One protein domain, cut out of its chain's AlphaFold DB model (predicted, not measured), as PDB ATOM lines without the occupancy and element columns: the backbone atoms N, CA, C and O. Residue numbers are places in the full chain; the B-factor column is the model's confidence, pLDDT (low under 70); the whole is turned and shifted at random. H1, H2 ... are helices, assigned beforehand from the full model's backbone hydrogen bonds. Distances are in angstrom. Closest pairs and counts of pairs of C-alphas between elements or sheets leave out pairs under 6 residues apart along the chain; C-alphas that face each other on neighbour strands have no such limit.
ATOM      1  N   GLY A  44     130.271 154.392 125.263       94.44
ATOM      2  CA  GLY A  44     129.670 153.452 124.315       94.44
ATOM      3  C   GLY A  44     129.954 151.976 124.613       94.44
ATOM      4  O   GLY A  44     129.734 151.128 123.741       94.44
ATOM      5  N   ARG A  45     130.442 151.651 125.817       97.06
ATOM      6  CA  ARG A  45     130.762 150.285 126.255       97.06
ATOM      7  C   ARG A  45     129.927 149.864 127.454       97.06
ATOM      8  O   ARG A  45     129.398 150.707 128.172       97.06
ATOM      9  N   ILE A  46     129.816 148.558 127.683       97.12
ATOM     10  CA  ILE A  46     129.186 148.000 128.891       97.12
ATOM     11  C   ILE A  46     130.252 147.403 129.807       97.12
ATOM     12  O   ILE A  46     131.284 146.933 129.334       97.12
ATOM     13  N   SER A  47     130.020 147.393 131.117       97.69
ATOM     14  CA  SER A  47     130.873 146.641 132.044       97.69
ATOM     15  C   SER A  47     130.592 145.133 131.973       97.69
ATOM     16  O   SER A  47     129.481 144.713 131.628       97.69
ATOM     17  N   LYS A  48     131.562 144.307 132.378       97.81
ATOM     18  CA  LYS A  48     131.357 142.862 132.581       97.81
ATOM     19  C   LYS A  48     130.216 142.551 133.553       97.81
ATOM     20  O   LYS A  48     129.399 141.675 133.270       97.81
ATOM     21  N   SER A  49     130.079 143.325 134.631       97.25
ATOM     22  CA  SER A  49     128.926 143.227 135.540       97.25
ATOM     23  C   SER A  49     127.588 143.449 134.828       97.25
ATOM     24  O   SER A  49     126.666 142.655 134.990       97.25
ATOM     25  N   THR A  50     127.498 144.469 133.974       96.69
ATOM     26  CA  THR A  50     126.278 144.781 133.216       96.69
ATOM     27  C   THR A  50     125.940 143.682 132.211       96.69
ATOM     28  O   THR A  50     124.776 143.315 132.049       96.69
ATOM     29  N   ALA A  51     126.946 143.115 131.545       96.69
ATOM     30  CA  ALA A  51     126.740 141.996 130.634       96.69
ATOM     31  C   ALA A  51     126.274 140.728 131.357       96.69
ATOM     32  O   ALA A  51     125.385 140.038 130.860       96.69
ATOM     33  N   LYS A  52     126.811 140.441 132.550       96.31
ATOM     34  CA  LYS A  52     126.319 139.348 133.395       96.31
ATOM     35  C   LYS A  52     124.840 139.542 133.733       96.31
ATOM     36  O   LYS A  52     124.052 138.617 133.548       96.31
ATOM     37  N   ASP A  53     124.447 140.739 134.159       95.19
ATOM     38  CA  ASP A  53     123.044 141.050 134.454       95.19
ATOM     39  C   ASP A  53     122.148 140.886 133.216       95.19
ATOM     40  O   ASP A  53     121.039 140.355 133.308       95.19
ATOM     41  N   LEU A  54     122.630 141.285 132.033       94.75
ATOM     42  CA  LEU A  54     121.936 141.056 130.764       94.75
ATOM     43  C   LEU A  54     121.735 139.566 130.479       94.75
ATOM     44  O   LEU A  54     120.636 139.178 130.086       94.75
ATOM     45  N   LEU A  55     122.737 138.718 130.719       94.00
ATOM     46  CA  LEU A  55     122.572 137.272 130.559       94.00
ATOM     47  C   LEU A  55     121.514 136.716 131.516       94.00
ATOM     48  O   LEU A  55     120.634 135.964 131.100       94.00
ATOM     49  N   LEU A  56     121.569 137.118 132.785       92.88
ATOM     50  CA  LEU A  56     120.647 136.629 133.811       92.88
ATOM     51  C   LEU A  56     119.201 137.097 133.591       92.88
ATOM     52  O   LEU A  56     118.276 136.416 134.021       92.88
ATOM     53  N   THR A  57     118.994 138.233 132.917       92.06
ATOM     54  CA  THR A  57     117.660 138.831 132.729       92.06
ATOM     55  C   THR A  57     117.071 138.620 131.334       92.06
ATOM     56  O   THR A  57     115.863 138.441 131.214       92.06
ATOM     57  N   GLN A  58     117.885 138.647 130.276       92.88
ATOM     58  CA  GLN A  58     117.423 138.531 128.884       92.88
ATOM     59  C   GLN A  58     117.641 137.127 128.308       92.88
ATOM     60  O   GLN A  58     116.915 136.722 127.406       92.88
ATOM     61  N   PHE A  59     118.611 136.371 128.834       93.25
ATOM     62  CA  PHE A  59     118.957 135.020 128.371       93.25
ATOM     63  C   PHE A  59     118.521 133.922 129.350       93.25
ATOM     64  O   PHE A  59     118.968 132.787 129.220       93.25
ATOM     65  N   GLN A  60     117.620 134.215 130.297       92.06
ATOM     66  CA  GLN A  60     117.204 133.282 131.357       92.06
ATOM     67  C   GLN A  60     116.866 131.876 130.827       92.06
ATOM     68  O   GLN A  60     117.379 130.887 131.339       92.06
ATOM     69  N   HIS A  61     116.064 131.781 129.765       92.38
ATOM     70  CA  HIS A  61     115.678 130.494 129.173       92.38
ATOM     71  C   HIS A  61     116.847 129.756 128.504       92.38
ATOM     72  O   HIS A  61     116.833 128.535 128.426       92.38
ATOM     73  N   PHE A  62     117.862 130.477 128.026       94.12
ATOM     74  CA  PHE A  62     119.028 129.874 127.377       94.12
ATOM     75  C   PHE A  62     120.041 129.362 128.399       94.12
ATOM     76  O   PHE A  62     120.756 128.407 128.115       94.12
ATOM     77  N   ILE A  63     120.121 130.001 129.569       94.00
ATOM     78  CA  ILE A  63     121.052 129.614 130.636       94.00
ATOM     79  C   ILE A  63     120.458 128.603 131.615       94.00
ATOM     80  O   ILE A  63     121.219 127.912 132.291       94.00
ATOM     81  N   GLN A  64     119.130 128.496 131.680       92.88
ATOM     82  CA  GLN A  64     118.446 127.555 132.555       92.88
ATOM     83  C   GLN A  64     118.879 126.115 132.245       92.88
ATOM     84  O   GLN A  64     118.822 125.662 131.101       92.88
ATOM     85  N   GLY A  65     119.327 125.395 133.274       92.31
ATOM     86  CA  GLY A  65     119.825 124.021 133.154       92.31
ATOM     87  C   GLY A  65     121.263 123.916 132.633       92.31
ATOM     88  O   GLY A  65     121.818 122.816 132.577       92.31
ATOM     89  N   GLN A  66     121.894 125.038 132.278       95.12
ATOM     90  CA  GLN A  66     123.263 125.083 131.761       95.12
ATOM     91  C   GLN A  66     124.301 125.344 132.860       95.12
ATOM     92  O   GLN A  66     125.501 125.254 132.605       95.12
ATOM     93  N   GLU A  67     123.871 125.618 134.095       94.06
ATOM     94  CA  GLU A  67     124.696 126.149 135.186       94.06
ATOM     95  C   GLU A  67     125.817 125.192 135.623       94.06
ATOM     96  O   GLU A  67     126.859 125.596 136.150       94.06
ATOM     97  N   THR A  68     125.621 123.895 135.390       93.88
ATOM     98  CA  THR A  68     126.603 122.857 135.718       93.88
ATOM     99  C   THR A  68     127.649 122.656 134.620       93.88
ATOM    100  O   THR A  68     128.724 122.123 134.920       93.88
ATOM    101  N   LYS A  69     127.389 123.108 133.381       95.56
ATOM    102  CA  LYS A  69     128.281 122.907 132.232       95.56
ATOM    103  C   LYS A  69     129.602 123.675 132.438       95.56
ATOM    104  O   LYS A  69     129.565 124.856 132.790       95.56
ATOM    105  N   PRO A  70     130.778 123.071 132.166       95.94
ATOM    106  CA  PRO A  70     132.070 123.738 132.357       95.94
ATOM    107  C   PRO A  70     132.180 125.086 131.635       95.94
ATOM    108  O   PRO A  70     132.622 126.064 132.231       95.94
ATOM    109  N   LYS A  71     131.690 125.168 130.390       94.62
ATOM    110  CA  LYS A  71     131.738 126.408 129.607       94.62
ATOM    111  C   LYS A  71     130.861 127.520 130.190       94.62
ATOM    112  O   LYS A  71     131.248 128.680 130.121       94.62
ATOM    113  N   TYR A  72     129.720 127.183 130.802       96.19
ATOM    114  CA  TYR A  72     128.903 128.167 131.519       96.19
ATOM    115  C   TYR A  72     129.695 128.793 132.668       96.19
ATOM    116  O   TYR A  72     129.767 130.012 132.788       96.19
ATOM    117  N   LYS A  73     130.325 127.946 133.489       96.81
ATOM    118  CA  LYS A  73     131.117 128.384 134.643       96.81
ATOM    119  C   LYS A  73     132.306 129.240 134.221       96.81
ATOM    120  O   LYS A  73     132.574 130.239 134.872       96.81
ATOM    121  N   GLU A  74     132.974 128.879 133.127       97.00
ATOM    122  CA  GLU A  74     134.050 129.678 132.531       97.00
ATOM    123  C   GLU A  74     133.552 131.072 132.121       97.00
ATOM    124  O   GLU A  74     134.146 132.067 132.524       97.00
ATOM    125  N   ILE A  75     132.428 131.152 131.396       96.25
ATOM    126  CA  ILE A  75     131.824 132.426 130.972       96.25
ATOM    127  C   ILE A  75     131.462 133.291 132.183       96.25
ATOM    128  O   ILE A  75     131.810 134.468 132.234       96.25
ATOM    129  N   VAL A  76     130.769 132.723 133.175       96.38
ATOM    130  CA  VAL A  76     130.368 133.478 134.370       96.38
ATOM    131  C   VAL A  76     131.590 133.913 135.179       96.38
ATOM    132  O   VAL A  76     131.623 135.053 135.632       96.38
ATOM    133  N   SER A  77     132.607 133.057 135.309       97.12
ATOM    134  CA  SER A  77     133.854 133.395 136.001       97.12
ATOM    135  C   SER A  77     134.604 134.527 135.303       97.12
ATOM    136  O   SER A  77     135.102 135.417 135.987       97.12
ATOM    137  N   ASP A  78     134.672 134.533 133.967       96.88
ATOM    138  CA  ASP A  78     135.290 135.635 133.221       96.88
ATOM    139  C   ASP A  78     134.534 136.950 133.445       96.88
ATOM    140  O   ASP A  78     135.159 137.983 133.670       96.88
ATOM    141  N   LEU A  79     133.198 136.922 133.460       96.81
ATOM    142  CA  LEU A  79     132.374 138.107 133.729       96.81
ATOM    143  C   LEU A  79     132.464 138.599 135.184       96.81
ATOM    144  O   LEU A  79     132.206 139.768 135.470       96.81
ATOM    145  N   GLU A  80     132.794 137.715 136.121       96.44
ATOM    146  CA  GLU A  80     133.022 138.066 137.524       96.44
ATOM    147  C   GLU A  80     134.446 138.551 137.794       96.44
ATOM    148  O   GLU A  80     134.662 139.292 138.759       96.44
ATOM    149  N   GLN A  81     135.397 138.163 136.943       95.44
ATOM    150  CA  GLN A  81     136.761 138.656 136.965       95.44
ATOM    151  C   GLN A  81     136.813 140.064 136.365       95.44
ATOM    152  O   GLN A  81     136.482 140.268 135.201       95.44
ATOM    153  N   ASP A  82     137.273 141.028 137.167       92.56
ATOM    154  CA  ASP A  82     137.353 142.443 136.784       92.56
ATOM    155  C   ASP A  82     136.006 142.990 136.268       92.56
ATOM    156  O   ASP A  82     135.813 143.310 135.096       92.56
ATOM    157  N   LYS A  83     135.029 143.061 137.179       94.62
ATOM    158  CA  LYS A  83     133.626 143.403 136.885       94.62
ATOM    159  C   LYS A  83     133.434 144.751 136.189       94.62
ATOM    160  O   LYS A  83     132.397 144.948 135.551       94.62
ATOM    161  N   ASP A  84     134.395 145.660 136.330       95.25
ATOM    162  CA  ASP A  84     134.357 147.008 135.768       95.25
ATOM    163  C   ASP A  84     135.033 147.097 134.392       95.25
ATOM    164  O   ASP A  84     134.853 148.101 133.691       95.25
ATOM    165  N   ALA A  85     135.734 146.036 133.965       96.81
ATOM    166  CA  ALA A  85     136.298 145.936 132.628       96.81
ATOM    167  C   ALA A  85     135.218 146.173 131.566       96.81
ATOM    168  O   ALA A  85     134.096 145.656 131.639       96.81
ATOM    169  N   LYS A  86     135.574 146.988 130.571       96.62
ATOM    170  CA  LYS A  86     134.669 147.428 129.511       96.62
ATOM    171  C   LYS A  86     134.695 146.459 128.339       96.62
ATOM    172  O   LYS A  86     135.760 146.181 127.798       96.62
ATOM    173  N   MET A  87     133.515 146.040 127.904       97.38
ATOM    174  CA  MET A  87     133.291 145.268 126.689       97.38
ATOM    175  C   MET A  87     132.686 146.152 125.611       97.38
ATOM    176  O   MET A  87     131.763 146.933 125.869       97.38
ATOM    177  N   ASN A  88     133.228 146.032 124.404       97.62
ATOM    178  CA  ASN A  88     132.653 146.648 123.220       97.62
ATOM    179  C   ASN A  88     131.513 145.766 122.648       97.62
ATOM    180  O   ASN A  88     131.175 144.713 123.197       97.62
ATOM    181  N   TYR A  89     130.896 146.197 121.543       96.69
ATOM    182  CA  TYR A  89     129.789 145.456 120.932       96.69
ATOM    183  C   TYR A  89     130.217 144.093 120.364       96.69
ATOM    184  O   TYR A  89     129.449 143.137 120.431       96.69
ATOM    185  N   GLU A  90     131.433 143.984 119.828       97.81
ATOM    186  CA  GLU A  90     131.978 142.727 119.309       97.81
ATOM    187  C   GLU A  90     132.155 141.702 120.435       97.81
ATOM    188  O   GLU A  90     131.635 140.590 120.329       97.81
ATOM    189  N   ASP A  91     132.772 142.105 121.551       97.38
ATOM    190  CA  ASP A  91     132.937 141.265 122.745       97.38
ATOM    191  C   ASP A  91     131.576 140.766 123.257       97.38
ATOM    192  O   ASP A  91     131.383 139.581 123.547       97.38
ATOM    193  N   PHE A  92     130.590 141.668 123.311       96.94
ATOM    194  CA  PHE A  92     129.229 141.333 123.713       96.94
ATOM    195  C   PHE A  92     128.570 140.327 122.758       96.94
ATOM    196  O   PHE A  92     127.925 139.383 123.210       96.94
ATOM    197  N   MET A  93     128.753 140.466 121.443       97.75
ATOM    198  CA  MET A  93     128.207 139.516 120.470       97.75
ATOM    199  C   MET A  93     128.854 138.134 120.579       97.75
ATOM    200  O   MET A  93     128.146 137.127 120.505       97.75
ATOM    201  N   ILE A  94     130.167 138.065 120.810       97.62
ATOM    202  CA  ILE A  94     130.876 136.802 121.060       97.62
ATOM    203  C   ILE A  94     130.300 136.107 122.299       97.62
ATOM    204  O   ILE A  94     130.051 134.896 122.275       97.62
ATOM    205  N   LEU A  95     130.020 136.868 123.359       96.88
ATOM    206  CA  LEU A  95     129.371 136.358 124.563       96.88
ATOM    207  C   LEU A  95     127.969 135.800 124.269       96.88
ATOM    208  O   LEU A  95     127.678 134.659 124.635       96.88
ATOM    209  N   LEU A  96     127.113 136.564 123.577       96.06
ATOM    210  CA  LEU A  96     125.754 136.122 123.237       96.06
ATOM    211  C   LEU A  96     125.757 134.847 122.388       96.06
ATOM    212  O   LEU A  96     124.965 133.934 122.635       96.06
ATOM    213  N   LEU A  97     126.657 134.762 121.407       95.75
ATOM    214  CA  LEU A  97     126.814 133.575 120.568       95.75
ATOM    215  C   LEU A  97     127.294 132.374 121.386       95.75
ATOM    216  O   LEU A  97     126.740 131.287 121.244       95.75
ATOM    217  N   SER A  98     128.259 132.573 122.285       95.56
ATOM    218  CA  SER A  98     128.777 131.510 123.154       95.56
ATOM    219  C   SER A  98     127.682 130.910 124.036       95.56
ATOM    220  O   SER A  98     127.565 129.689 124.128       95.56
ATOM    221  N   VAL A  99     126.835 131.750 124.639       95.25
ATOM    222  CA  VAL A  99     125.700 131.290 125.457       95.25
ATOM    223  C   VAL A  99     124.615 130.640 124.594       95.25
ATOM    224  O   VAL A  99     124.069 129.606 124.973       95.25
ATOM    225  N   SER A 100     124.336 131.185 123.406       94.50
ATOM    226  CA  SER A 100     123.355 130.605 122.477       94.50
ATOM    227  C   SER A 100     123.758 129.202 122.012       94.50
ATOM    228  O   SER A 100     122.919 128.306 121.977       94.50
ATOM    229  N   LEU A 101     125.039 128.987 121.699       93.06
ATOM    230  CA  LEU A 101     125.575 127.681 121.290       93.06
ATOM    231  C   LEU A 101     125.659 126.678 122.447       93.06
ATOM    232  O   LEU A 101     125.581 125.473 122.221       93.06
ATOM    233  N   LEU A 102     125.835 127.168 123.675       94.38
ATOM    234  CA  LEU A 102     125.811 126.355 124.888       94.38
ATOM    235  C   LEU A 102     124.398 125.858 125.231       94.38
ATOM    236  O   LEU A 102     124.256 124.763 125.788       94.38
ATOM    237  N   SER A 103     123.389 126.684 124.944       94.25
ATOM    238  CA  SER A 103     121.981 126.397 125.208       94.25
ATOM    239  C   SER A 103     121.454 125.229 124.373       94.25
ATOM    240  O   SER A 103     122.040 124.833 123.362       94.25
ATOM    241  N   ASP A 104     120.289 124.716 124.752       92.62
ATOM    242  CA  ASP A 104     119.645 123.623 124.025       92.62
ATOM    243  C   ASP A 104     118.876 124.100 122.772       92.62
ATOM    244  O   ASP A 104     118.296 123.282 122.055       92.62
ATOM    245  N   LEU A 105     118.945 125.399 122.433       91.88
ATOM    246  CA  LEU A 105     118.216 126.042 121.331       91.88
ATOM    247  C   LEU A 105     118.315 125.280 120.001       91.88
ATOM    248  O   LEU A 105     117.303 125.037 119.345       91.88
ATOM    249  N   LEU A 106     119.523 124.890 119.578       89.94
ATOM    250  CA  LEU A 106     119.706 124.177 118.307       89.94
ATOM    251  C   LEU A 106     119.021 122.805 118.317       89.94
ATOM    252  O   LEU A 106     118.441 122.392 117.309       89.94
ATOM    253  N   GLN A 107     119.058 122.111 119.457       90.19
ATOM    254  CA  GLN A 107     118.394 120.823 119.620       90.19
ATOM    255  C   GLN A 107     116.873 120.994 119.638       90.19
ATOM    256  O   GLN A 107     116.166 120.216 119.002       90.19
ATOM    257  N   GLU A 108     116.362 122.019 120.322       91.00
ATOM    258  CA  GLU A 108     114.935 122.351 120.367       91.00
ATOM    259  C   GLU A 108     114.384 122.691 118.979       91.00
ATOM    260  O   GLU A 108     113.388 122.104 118.552       91.00
ATOM    261  N   ILE A 109     115.076 123.550 118.221       91.12
ATOM    262  CA  ILE A 109     114.720 123.869 116.830       91.12
ATOM    263  C   ILE A 109     114.726 122.599 115.966       91.12
ATOM    264  O   ILE A 109     113.844 122.416 115.123       91.12
ATOM    265  N   GLY A 110     115.708 121.715 116.164       89.19
ATOM    266  CA  GLY A 110     115.792 120.436 115.461       89.19
ATOM    267  C   GLY A 110     114.608 119.514 115.758       89.19
ATOM    268  O   GLY A 110     114.025 118.949 114.833       89.19
ATOM    269  N   LYS A 111     114.198 119.405 117.028       91.25
ATOM    270  CA  LYS A 111     113.052 118.581 117.449       91.25
ATOM    271  C   LYS A 111     111.758 119.029 116.774       91.25
ATOM    272  O   LYS A 111     111.057 118.182 116.233       91.25
ATOM    273  N   VAL A 112     111.493 120.338 116.716       89.12
ATOM    274  CA  VAL A 112     110.283 120.892 116.076       89.12
ATOM    275  C   VAL A 112     110.175 120.486 114.602       89.12
ATOM    276  O   VAL A 112     109.080 120.179 114.128       89.12
ATOM    277  N   LYS A 113     111.301 120.451 113.877       74.88
ATOM    278  CA  LYS A 113     111.338 120.071 112.454       74.88
ATOM    279  C   LYS A 113     111.042 118.589 112.215       74.88
ATOM    280  O   LYS A 113     110.517 118.264 111.159       74.88
ATOM    281  N   ASN A 114     111.345 117.724 113.183       65.38
ATOM    282  CA  ASN A 114     111.160 116.273 113.077       65.38
ATOM    283  C   ASN A 114     109.778 115.793 113.560       65.38
ATOM    284  O   ASN A 114     109.457 114.619 113.424       65.38
ATOM    285  N   THR A 115     108.969 116.682 114.143       58.75
ATOM    286  CA  THR A 115     107.596 116.406 114.616       58.75
ATOM    287  C   THR A 115     106.499 116.767 113.602       58.75
ATOM    288  O   THR A 115     105.337 116.893 113.987       58.75
ATOM    289  N   LYS A 116     106.841 116.943 112.320       47.47
ATOM    290  CA  LYS A 116     105.879 117.111 111.221       47.47
ATOM    291  C   LYS A 116     106.015 116.004 110.192       47.47
ATOM    292  O   LYS A 116     107.172 115.648 109.886       47.47
TER     293      LYS A 116
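What this domain is: This is residues 44 to 116 of the 116 residues of the protein "S_100 domain-containing protein" of Xenopus laevis (UniProt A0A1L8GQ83). A helical hairpin, H3 and H4, has a third helix, H1, slanting across one side of it, where it packs on H3 and comes near H4; together they make a small compact body. Residues 106 to 116, most of them in H5, stick out from this body as a single arm. The printed part has 73 residues with five named helices in the order H1 H2 H3 H4 H5 and no named strand: all helix. It is only just loose, close to compact, with a radius of gyration of the C-alphas of 13.8 A, and elongated, spanning 48 by 27 by 17 A.

Where its parts are: H1, residues 48 to 58, begins at C-alpha 48 (131.357, 142.862, 132.581) and is 15.1 A long. H2 is residues 60 to 63. H3, residues 70 to 80, is 15.3 A long. H4, residues 89 to 102, is 19.9 A long from C-alpha 89 (129.789, 145.456, 120.932). H5, residues 105 to 114, is 14.6 A long and ends at C-alpha 114 (111.160, 116.273, 113.077).

How they stand to each other: H1 touches H3 at a steep tilt of 53 degrees, opposite ways; their closest C-alphas, Lys 48 and Leu 79, are 5.0 A apart. H1 and H4 are close but not clearly touching, Ala 51 to Phe 92 being the closest C-alphas at 7.4 A. The hairpin H3 and H4 has a shallow tilt of 29 degrees. H2 only just touches H4, with 3 pairs of C-alphas within 8 A. H4 and H5 meet only through their link. In H1, H3, H4 and H5 every O i to N i+4 pair is within hydrogen-bond range; H2 is too short for one.

The domain as a whole: The C-alphas of Asp 84 and Lys 116, 48.0 A apart, are the two farthest apart. The printed part has no cut, and no link is long. Residues 114 to 116 have pLDDT under 70.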